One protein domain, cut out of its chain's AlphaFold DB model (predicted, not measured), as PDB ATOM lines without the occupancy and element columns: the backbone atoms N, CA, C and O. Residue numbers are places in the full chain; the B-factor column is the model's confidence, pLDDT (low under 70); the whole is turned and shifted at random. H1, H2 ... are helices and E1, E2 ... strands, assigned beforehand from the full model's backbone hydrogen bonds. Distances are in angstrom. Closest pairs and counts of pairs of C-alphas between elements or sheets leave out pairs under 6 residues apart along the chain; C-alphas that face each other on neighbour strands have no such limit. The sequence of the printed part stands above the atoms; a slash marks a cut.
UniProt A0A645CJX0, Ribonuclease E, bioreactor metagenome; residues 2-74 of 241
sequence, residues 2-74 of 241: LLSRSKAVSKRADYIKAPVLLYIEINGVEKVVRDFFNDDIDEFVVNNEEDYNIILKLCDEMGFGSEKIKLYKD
ATOM      1  N   LEU A   2     151.397 144.255 151.945       71.62
ATOM      2  CA  LEU A   2     150.435 145.053 151.148       71.62
ATOM      3  C   LEU A   2     149.663 146.105 151.969       71.62
ATOM      4  O   LEU A   2     149.489 147.236 151.520       71.62
ATOM      5  N   LEU A   3     149.270 145.768 153.201       78.81
ATOM      6  CA  LEU A   3     148.585 146.695 154.111       78.81
ATOM      7  C   LEU A   3     149.488 147.850 154.572       78.81
ATOM      8  O   LEU A   3     149.020 148.979 154.704       78.81
ATOM      9  N   SER A   4     150.778 147.591 154.807       76.50
ATOM     10  CA  SER A   4     151.737 148.638 155.180       76.50
ATOM     11  C   SER A   4     152.029 149.566 154.000       76.50
ATOM     12  O   SER A   4     151.987 150.783 154.174       76.50
ATOM     13  N   ARG A   5     152.211 149.011 152.790       77.94
ATOM     14  CA  ARG A   5     152.323 149.793 151.544       77.94
ATOM     15  C   ARG A   5     151.084 150.663 151.308       77.94
ATOM     16  O   ARG A   5     151.227 151.858 151.077       77.94
ATOM     17  N   SER A   6     149.879 150.105 151.441       84.38
ATOM     18  CA  SER A   6     148.621 150.853 151.287       84.38
ATOM     19  C   SER A   6     148.528 152.030 152.262       84.38
ATOM     20  O   SER A   6     148.291 153.156 151.833       84.38
ATOM     21  N   LYS A   7     148.818 151.809 153.550       87.81
ATOM     22  CA  LYS A   7     148.821 152.879 154.561       87.81
ATOM     23  C   LYS A   7     149.834 153.987 154.250       87.81
ATOM     24  O   LYS A   7     149.533 155.156 154.478       87.81
ATOM     25  N   ALA A   8     151.017 153.642 153.740       84.69
ATOM     26  CA  ALA A   8     152.034 154.622 153.357       84.69
ATOM     27  C   ALA A   8     151.587 155.483 152.164       84.69
ATOM     28  O   ALA A   8     151.766 156.701 152.187       84.69
ATOM     29  N   VAL A   9     150.957 154.867 151.156       87.12
ATOM     30  CA  VAL A   9     150.395 155.582 149.997       87.12
ATOM     31  C   VAL A   9     149.256 156.508 150.425       87.12
ATOM     32  O   VAL A   9     149.260 157.670 150.030       87.12
ATOM     33  N   SER A  10     148.333 156.042 151.277       88.50
ATOM     34  CA  SER A  10     147.230 156.866 151.795       88.50
ATOM     35  C   SER A  10     147.732 158.078 152.575       88.50
ATOM     36  O   SER A  10     147.343 159.195 152.262       88.50
ATOM     37  N   LYS A  11     148.680 157.890 153.504       87.75
ATOM     38  CA  LYS A  11     149.283 159.017 154.233       87.75
ATOM     39  C   LYS A  11     149.919 160.034 153.293       87.75
ATOM     40  O   LYS A  11     149.820 161.226 153.525       87.75
ATOM     41  N   ARG A  12     150.595 159.579 152.237       85.25
ATOM     42  CA  ARG A  12     151.245 160.467 151.268       85.25
ATOM     43  C   ARG A  12     150.224 161.228 150.413       85.25
ATOM     44  O   ARG A  12     150.505 162.355 150.021       85.25
ATOM     45  N   ALA A  13     149.053 160.640 150.164       88.69
ATOM     46  CA  ALA A  13     147.947 161.289 149.467       88.69
ATOM     47  C   ALA A  13     147.377 162.479 150.254       88.69
ATOM     48  O   ALA A  13     147.077 163.507 149.652       88.69
ATOM     49  N   ASP A  14     147.294 162.371 151.584       89.81
ATOM     50  CA  ASP A  14     146.696 163.400 152.451       89.81
ATOM     51  C   ASP A  14     147.440 164.749 152.406       89.81
ATOM     52  O   ASP A  14     146.859 165.794 152.696       89.81
ATOM     53  N   TYR A  15     148.721 164.747 152.017       87.44
ATOM     54  CA  TYR A  15     149.590 165.929 152.058       87.44
ATOM     55  C   TYR A  15     149.999 166.469 150.677       87.44
ATOM     56  O   TYR A  15     150.847 167.361 150.612       87.44
ATOM     57  N   ILE A  16     149.443 165.961 149.566       90.44
ATOM     58  CA  ILE A  16     149.859 166.371 148.211       90.44
ATOM     59  C   ILE A  16     148.652 166.755 147.339       90.44
ATOM     60  O   ILE A  16     147.641 166.061 147.304       90.44
ATOM     61  N   LYS A  17     148.761 167.867 146.596       89.94
ATOM     62  CA  LYS A  17     147.731 168.316 145.641       89.94
ATOM     63  C   LYS A  17     147.808 167.543 144.320       89.94
ATOM     64  O   LYS A  17     148.888 167.333 143.779       89.94
ATOM     65  N   ALA A  18     146.648 167.164 143.787       88.31
ATOM     66  CA  ALA A  18     146.519 166.469 142.507       88.31
ATOM     67  C   ALA A  18     146.763 167.394 141.287       88.31
ATOM     68  O   ALA A  18     146.510 168.597 141.395       88.31
ATOM     69  N   PRO A  19     147.169 166.848 140.114       87.12
ATOM     70  CA  PRO A  19     147.511 165.445 139.856       87.12
ATOM     71  C   PRO A  19     148.965 165.119 140.246       87.12
ATOM     72  O   PRO A  19     149.893 165.818 139.853       87.12
ATOM     73  N   VAL A  20     149.170 164.028 140.993       89.25
ATOM     74  CA  VAL A  20     150.505 163.552 141.386       89.25
ATOM     75  C   VAL A  20     150.577 162.024 141.361       89.25
ATOM     76  O   VAL A  20     149.619 161.337 141.719       89.25
ATOM     77  N   LEU A  21     151.728 161.482 140.965       85.62
ATOM     78  CA  LEU A  21     152.034 160.058 141.073       85.62
ATOM     79  C   LEU A  21     152.353 159.706 142.533       85.62
ATOM     80  O   LEU A  21     153.398 160.089 143.056       85.62
ATOM     81  N   LEU A  22     151.459 158.973 143.197       86.38
ATOM     82  CA  LEU A  22     151.643 158.566 144.599       86.38
ATOM     83  C   LEU A  22     152.442 157.272 144.752       86.38
ATOM     84  O   LEU A  22     153.137 157.073 145.751       86.38
ATOM     85  N   TYR A  23     152.322 156.388 143.768       80.12
ATOM     86  CA  TYR A  23     152.977 155.095 143.750       80.12
ATOM     87  C   TYR A  23     153.150 154.641 142.309       80.12
ATOM     88  O   TYR A  23     152.205 154.664 141.522       80.12
ATOM     89  N   ILE A  24     154.355 154.194 141.994       75.31
ATOM     90  CA  ILE A  24     154.663 153.463 140.778       75.31
ATOM     91  C   ILE A  24     155.329 152.163 141.200       75.31
ATOM     92  O   ILE A  24     156.176 152.135 142.092       75.31
ATOM     93  N   GLU A  25     154.901 151.071 140.589       68.19
ATOM     94  CA  GLU A  25     155.576 149.789 140.722       68.19
ATOM     95  C   GLU A  25     156.808 149.846 139.807       68.19
ATOM     96  O   GLU A  25     156.701 149.578 138.615       68.19
ATOM     97  N   ILE A  26     157.935 150.333 140.345       61.12
ATOM     98  CA  ILE A  26     159.129 150.696 139.557       61.12
ATOM     99  C   ILE A  26     159.858 149.456 139.043       61.12
ATOM    100  O   ILE A  26     160.371 149.472 137.928       61.12
ATOM    101  N   ASN A  27     159.898 148.381 139.834       69.00
ATOM    102  CA  ASN A  27     160.734 147.237 139.515       69.00
ATOM    103  C   ASN A  27     159.907 146.025 139.050       69.00
ATOM    104  O   ASN A  27     159.107 145.457 139.801       69.00
ATOM    105  N   GLY A  28     160.125 145.607 137.799       76.88
ATOM    106  CA  GLY A  28     159.561 144.374 137.246       76.88
ATOM    107  C   GLY A  28     159.978 143.132 138.036       76.88
ATOM    108  O   GLY A  28     159.175 142.210 138.169       76.88
ATOM    109  N   VAL A  29     161.170 143.139 138.634       82.44
ATOM    110  CA  VAL A  29     161.683 142.058 139.479       82.44
ATOM    111  C   VAL A  29     160.850 141.902 140.745       82.44
ATOM    112  O   VAL A  29     160.418 140.791 141.036       82.44
ATOM    113  N   GLU A  30     160.499 142.995 141.436       80.94
ATOM    114  CA  GLU A  30     159.617 142.925 142.616       80.94
ATOM    115  C   GLU A  30     158.282 142.255 142.286       80.94
ATOM    116  O   GLU A  30     157.752 141.443 143.047       80.94
ATOM    117  N   LYS A  31     157.731 142.599 141.119       80.00
ATOM    118  CA  LYS A  31     156.485 142.025 140.629       80.00
ATOM    119  C   LYS A  31     156.639 140.547 140.306       80.00
ATOM    120  O   LYS A  31     155.732 139.784 140.618       80.00
ATOM    121  N   VAL A  32     157.744 140.145 139.681       84.00
ATOM    122  CA  VAL A  32     158.014 138.736 139.377       84.00
ATOM    123  C   VAL A  32     158.165 137.938 140.667       84.00
ATOM    124  O   VAL A  32     157.497 136.924 140.804       84.00
ATOM    125  N   VAL A  33     158.937 138.408 141.646       84.00
ATOM    126  CA  VAL A  33     159.076 137.720 142.938       84.00
ATOM    127  C   VAL A  33     157.721 137.604 143.627       84.00
ATOM    128  O   VAL A  33     157.287 136.505 143.941       84.00
ATOM    129  N   ARG A  34     156.973 138.700 143.778       80.38
ATOM    130  CA  ARG A  34     155.660 138.647 144.433       80.38
ATOM    131  C   ARG A  34     154.669 137.737 143.708       80.38
ATOM    132  O   ARG A  34     153.894 137.036 144.352       80.38
ATOM    133  N   ASP A  35     154.627 137.817 142.380       78.88
ATOM    134  CA  ASP A  35     153.632 137.093 141.601       78.88
ATOM    135  C   ASP A  35     154.038 135.624 141.414       78.88
ATOM    136  O   ASP A  35     153.134 134.807 141.238       78.88
ATOM    137  N   PHE A  36     155.340 135.288 141.411       79.75
ATOM    138  CA  PHE A  36     155.863 133.957 141.082       79.75
ATOM    139  C   PHE A  36     156.486 133.168 142.217       79.75
ATOM    140  O   PHE A  36     156.340 131.948 142.180       79.75
ATOM    141  N   PHE A  37     157.107 133.816 143.194       80.38
ATOM    142  CA  PHE A  37     157.812 133.145 144.273       80.38
ATOM    143  C   PHE A  37     156.830 132.452 145.223       80.38
ATOM    144  O   PHE A  37     155.953 133.087 145.810       80.38
ATOM    145  N   ASN A  38     156.955 131.132 145.327       77.06
ATOM    146  CA  ASN A  38     156.173 130.279 146.212       77.06
ATOM    147  C   ASN A  38     157.011 129.063 146.643       77.06
ATOM    148  O   ASN A  38     158.137 128.876 146.176       77.06
ATOM    149  N   ASP A  39     156.465 128.236 147.533       76.75
ATOM    150  CA  ASP A  39     157.192 127.089 148.086       76.75
ATOM    151  C   ASP A  39     157.538 126.021 147.038       76.75
ATOM    152  O   ASP A  39     158.550 125.340 147.202       76.75
ATOM    153  N   ASP A  40     156.772 125.949 145.944       80.44
ATOM    154  CA  ASP A  40     156.996 125.030 144.819       80.44
ATOM    155  C   ASP A  40     158.200 125.423 143.942       80.44
ATOM    156  O   ASP A  40     158.574 124.668 143.045       80.44
ATOM    157  N   ILE A  41     158.791 126.608 144.140       83.75
ATOM    158  CA  ILE A  41     160.022 126.998 143.447       83.75
ATOM    159  C   ILE A  41     161.223 126.388 144.163       83.75
ATOM    160  O   ILE A  41     161.460 126.679 145.338       83.75
ATOM    161  N   ASP A  42     162.013 125.609 143.427       86.69
ATOM    162  CA  ASP A  42     163.281 125.055 143.907       86.69
ATOM    163  C   ASP A  42     164.386 126.121 143.956       86.69
ATOM    164  O   ASP A  42     165.138 126.208 144.925       86.69
ATOM    165  N   GLU A  43     164.475 126.950 142.912       89.62
ATOM    166  CA  GLU A  43     165.550 127.926 142.744       89.62
ATOM    167  C   GLU A  43     165.088 129.177 141.981       89.62
ATOM    168  O   GLU A  43     164.376 129.092 140.978       89.62
ATOM    169  N   PHE A  44     165.538 130.349 142.433       89.31
ATOM    170  CA  PHE A  44     165.375 131.633 141.762       89.31
ATOM    171  C   PHE A  44     166.748 132.165 141.346       89.31
ATOM    172  O   PHE A  44     167.531 132.627 142.177       89.31
ATOM    173  N   VAL A  45     167.038 132.097 140.048       92.19
ATOM    174  CA  VAL A  45     168.347 132.452 139.491       92.19
ATOM    175  C   VAL A  45     168.288 133.819 138.825       92.19
ATOM    176  O   VAL A  45     167.405 134.083 138.010       92.19
ATOM    177  N   VAL A  46     169.246 134.683 139.148       92.12
ATOM    178  CA  VAL A  46     169.355 136.045 138.611       92.12
ATOM    179  C   VAL A  46     170.795 136.318 138.191       92.12
ATOM    180  O   VAL A  46     171.718 135.893 138.871       92.12
ATOM    181  N   ASN A  47     171.009 136.998 137.068       91.50
ATOM    182  CA  ASN A  47     172.339 137.305 136.520       91.50
ATOM    183  C   ASN A  47     172.774 138.767 136.739       91.50
ATOM    184  O   ASN A  47     173.791 139.191 136.199       91.50
ATOM    185  N   ASN A  48     172.007 139.536 137.513       91.19
ATOM    186  CA  ASN A  48     172.301 140.919 137.876       91.19
ATOM    187  C   ASN A  48     172.401 141.056 139.405       91.19
ATOM    188  O   ASN A  48     171.548 140.568 140.149       91.19
ATOM    189  N   GLU A  49     173.460 141.712 139.878       91.75
ATOM    190  CA  GLU A  49     173.751 141.848 141.308       91.75
ATOM    191  C   GLU A  49     172.817 142.837 142.027       91.75
ATOM    192  O   GLU A  49     172.454 142.618 143.185       91.75
ATOM    193  N   GLU A  50     172.375 143.904 141.359       90.31
ATOM    194  CA  GLU A  50     171.401 144.847 141.919       90.31
ATOM    195  C   GLU A  50     170.055 144.152 142.138       90.31
ATOM    196  O   GLU A  50     169.495 144.209 143.238       90.31
ATOM    197  N   ASP A  51     169.582 143.418 141.129       89.81
ATOM    198  CA  ASP A  51     168.341 142.651 141.212       89.81
ATOM    199  C   ASP A  51     168.424 141.554 142.278       89.81
ATOM    200  O   ASP A  51     167.486 141.398 143.058       89.81
ATOM    201  N   TYR A  52     169.553 140.845 142.391       90.94
ATOM    202  CA  TYR A  52     169.786 139.855 143.452       90.94
ATOM    203  C   TYR A  52     169.585 140.441 144.854       90.94
ATOM    204  O   TYR A  52     168.843 139.885 145.668       90.94
ATOM    205  N   ASN A  53     170.180 141.606 145.120       90.38
ATOM    206  CA  ASN A  53     170.045 142.289 146.405       90.38
ATOM    207  C   ASN A  53     168.612 142.775 146.672       90.38
ATOM    208  O   ASN A  53     168.172 142.808 147.824       90.38
ATOM    209  N   ILE A  54     167.879 143.166 145.626       88.25
ATOM    210  CA  ILE A  54     166.462 143.532 145.730       88.25
ATOM    211  C   ILE A  54     165.624 142.296 146.073       88.25
ATOM    212  O   ILE A  54     164.816 142.357 146.998       88.25
ATOM    213  N   ILE A  55     165.841 141.173 145.385       88.94
ATOM    214  CA  ILE A  55     165.105 139.921 145.606       88.94
ATOM    215  C   ILE A  55     165.320 139.406 147.034       88.94
ATOM    216  O   ILE A  55     164.341 139.071 147.694       88.94
ATOM    217  N   LEU A  56     166.560 139.417 147.541       88.81
ATOM    218  CA  LEU A  56     166.869 139.010 148.919       88.81
ATOM    219  C   LEU A  56     166.041 139.786 149.950       88.81
ATOM    220  O   LEU A  56     165.362 139.184 150.777       88.81
ATOM    221  N   LYS A  57     166.026 141.121 149.843       87.00
ATOM    222  CA  LYS A  57     165.249 141.984 150.747       87.00
ATOM    223  C   LYS A  57     163.755 141.675 150.696       87.00
ATOM    224  O   LYS A  57     163.094 141.667 151.728       87.00
ATOM    225  N   LEU A  58     163.213 141.423 149.504       84.12
ATOM    226  CA  LEU A  58     161.797 141.089 149.351       84.12
ATOM    227  C   LEU A  58     161.455 139.728 149.947       84.12
ATOM    228  O   LEU A  58     160.414 139.600 150.582       84.12
ATOM    229  N   CYS A  59     162.301 138.721 149.738       84.75
ATOM    230  CA  CYS A  59     162.085 137.396 150.301       84.75
ATOM    231  C   CYS A  59     162.127 137.440 151.831       84.75
ATOM    232  O   CYS A  59     161.210 136.906 152.455       84.75
ATOM    233  N   ASP A  60     163.063 138.192 152.419       83.69
ATOM    234  CA  ASP A  60     163.094 138.453 153.863       83.69
ATOM    235  C   ASP A  60     161.798 139.132 154.350       83.69
ATOM    236  O   ASP A  60     161.191 138.705 155.333       83.69
ATOM    237  N   GLU A  61     161.308 140.158 153.640       81.25
ATOM    238  CA  GLU A  61     160.041 140.838 153.965       81.25
ATOM    239  C   GLU A  61     158.801 139.936 153.824       81.25
ATOM    240  O   GLU A  61     157.783 140.159 154.494       81.25
ATOM    241  N   MET A  62     158.854 138.957 152.922       78.88
ATOM    242  CA  MET A  62     157.775 138.005 152.648       78.88
ATOM    243  C   MET A  62     157.848 136.750 153.529       78.88
ATOM    244  O   MET A  62     156.874 136.001 153.571       78.88
ATOM    245  N   GLY A  63     158.950 136.549 154.260       78.75
ATOM    246  CA  GLY A  63     159.188 135.365 155.090       78.75
ATOM    247  C   GLY A  63     159.601 134.124 154.294       78.75
ATOM    248  O   GLY A  63     159.423 133.008 154.773       78.75
ATOM    249  N   PHE A  64     160.116 134.313 153.080       78.81
ATOM    250  CA  PHE A  64     160.657 133.244 152.253       78.81
ATOM    251  C   PHE A  64     162.155 133.066 152.496       78.81
ATOM    252  O   PHE A  64     162.881 134.042 152.671       78.81
ATOM    253  N   GLY A  65     162.615 131.817 152.462       75.44
ATOM    254  CA  GLY A  65     164.022 131.488 152.646       75.44
ATOM    255  C   GLY A  65     164.909 132.010 151.512       75.44
ATOM    256  O   GLY A  65     164.617 131.824 150.324       75.44
ATOM    257  N   SER A  66     166.001 132.681 151.884       78.62
ATOM    258  CA  SER A  66     166.975 133.248 150.947       78.62
ATOM    259  C   SER A  66     167.870 132.194 150.293       78.62
ATOM    260  O   SER A  66     168.500 132.471 149.273       78.62
ATOM    261  N   GLU A  67     167.874 130.961 150.808       84.75
ATOM    262  CA  GLU A  67     168.652 129.833 150.288       84.75
ATOM    263  C   GLU A  67     168.280 129.431 148.856       84.75
ATOM    264  O   GLU A  67     169.095 128.845 148.143       84.75
ATOM    265  N   LYS A  68     167.062 129.771 148.420       86.81
ATOM    266  CA  LYS A  68     166.576 129.488 147.065       86.81
ATOM    267  C   LYS A  68     167.084 130.492 146.028       86.81
ATOM    268  O   LYS A  68     166.942 130.238 144.836       86.81
ATOM    269  N   ILE A  69     167.641 131.634 146.438       90.31
ATOM    270  CA  ILE A  69     168.019 132.720 145.524       90.31
ATOM    271  C   ILE A  69     169.506 132.609 145.192       90.31
ATOM    272  O   ILE A  69     170.356 132.689 146.081       90.31
ATOM    273  N   LYS A  70     169.841 132.488 143.904       92.44
ATOM    274  CA  LYS A  70     171.232 132.370 143.445       92.44
ATOM    275  C   LYS A  70     171.599 133.447 142.433       92.44
ATOM    276  O   LYS A  70     170.870 133.704 141.476       92.44
ATOM    277  N   LEU A  71     172.768 134.049 142.645       93.69
ATOM    278  CA  LEU A  71     173.399 134.942 141.680       93.69
ATOM    279  C   LEU A  71     174.206 134.107 140.684       93.69
ATOM    280  O   LEU A  71     175.179 133.448 141.051       93.69
ATOM    281  N   TYR A  72     173.791 134.150 139.428       94.75
ATOM    282  CA  TYR A  72     174.431 133.483 138.311       94.75
ATOM    283  C   TYR A  72     175.688 134.238 137.876       94.75
ATOM    284  O   TYR A  72     175.624 135.440 137.617       94.75
ATOM    285  N   LYS A  73     176.823 133.536 137.801       93.00
ATOM    286  CA  LYS A  73     178.140 134.119 137.484       93.00
ATOM    287  C   LYS A  73     178.913 133.354 136.408       93.00
ATOM    288  O   LYS A  73     180.076 133.670 136.170       93.00
ATOM    289  N   ASP A  74     178.299 132.350 135.791       92.62
ATOM    290  CA  ASP A  74     178.973 131.561 134.764       92.62
ATOM    291  C   ASP A  74     179.143 132.377 133.476       92.62
ATOM    292  O   ASP A  74     178.351 133.272 133.173       92.62
TER     293      ASP A  74
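Overview. This is residues 2 to 74 of the 241 residues of the protein "Ribonuclease E" of bioreactor metagenome (UniProt A0A645CJX0). A small head, in which H3 packs on both H2 and a sheet of two short strands, E1 and E2, has a long arm of H1 and the link folding back beside it; residues 14 to 20 stick out. The printed part has 73 residues, with three named helices and two named strands in the order H1, H2, E1, H3, E2 along the chain; E1 and E2 are parallel, and the class is mostly helix, helices holding 36 and strands 6 of the 42 residues in named elements. The whole is loose, radius of gyration of the C-alphas 15.4 A, spanning 49 by 23 by 15 A.

Along the chain. H1, residues 2 to 14, spans 18.8 A from C-alpha 2 at (150.435, 145.053, 151.148). H2 is residues 28 to 36, 11.7 A; E1 44 to 46, 6.7 A. H3, residues 49 to 62, spans 20.0 A. E2, residues 69 to 71, 7.0 A, ends at C-alpha 71 (173.399, 134.942, 141.680).

Arrangement. H1 is apart from H2, H3, E1 and E2. H2 and H3 touch, closest C-alphas Val 29 and Asp 51, 6.9 A, at a steep tilt of 41 degrees, the same way. E1, H3, E2 form a strand-helix-strand unit, parallel neighbour strands joined through a helix, its crossover right-handed. N 46 and O 70 are 3.0 A apart, within hydrogen-bond range. In H1, H2 and H3 every O i to N i+4 pair is within range.

Size, cuts and confidence. The C-alphas of Lys 17 and Asp 74, the two farthest apart, are 49.4 A apart. The printed part has no cut. The link H1 to H2 is long; pLDDT is under 70 at residues 25 to 27.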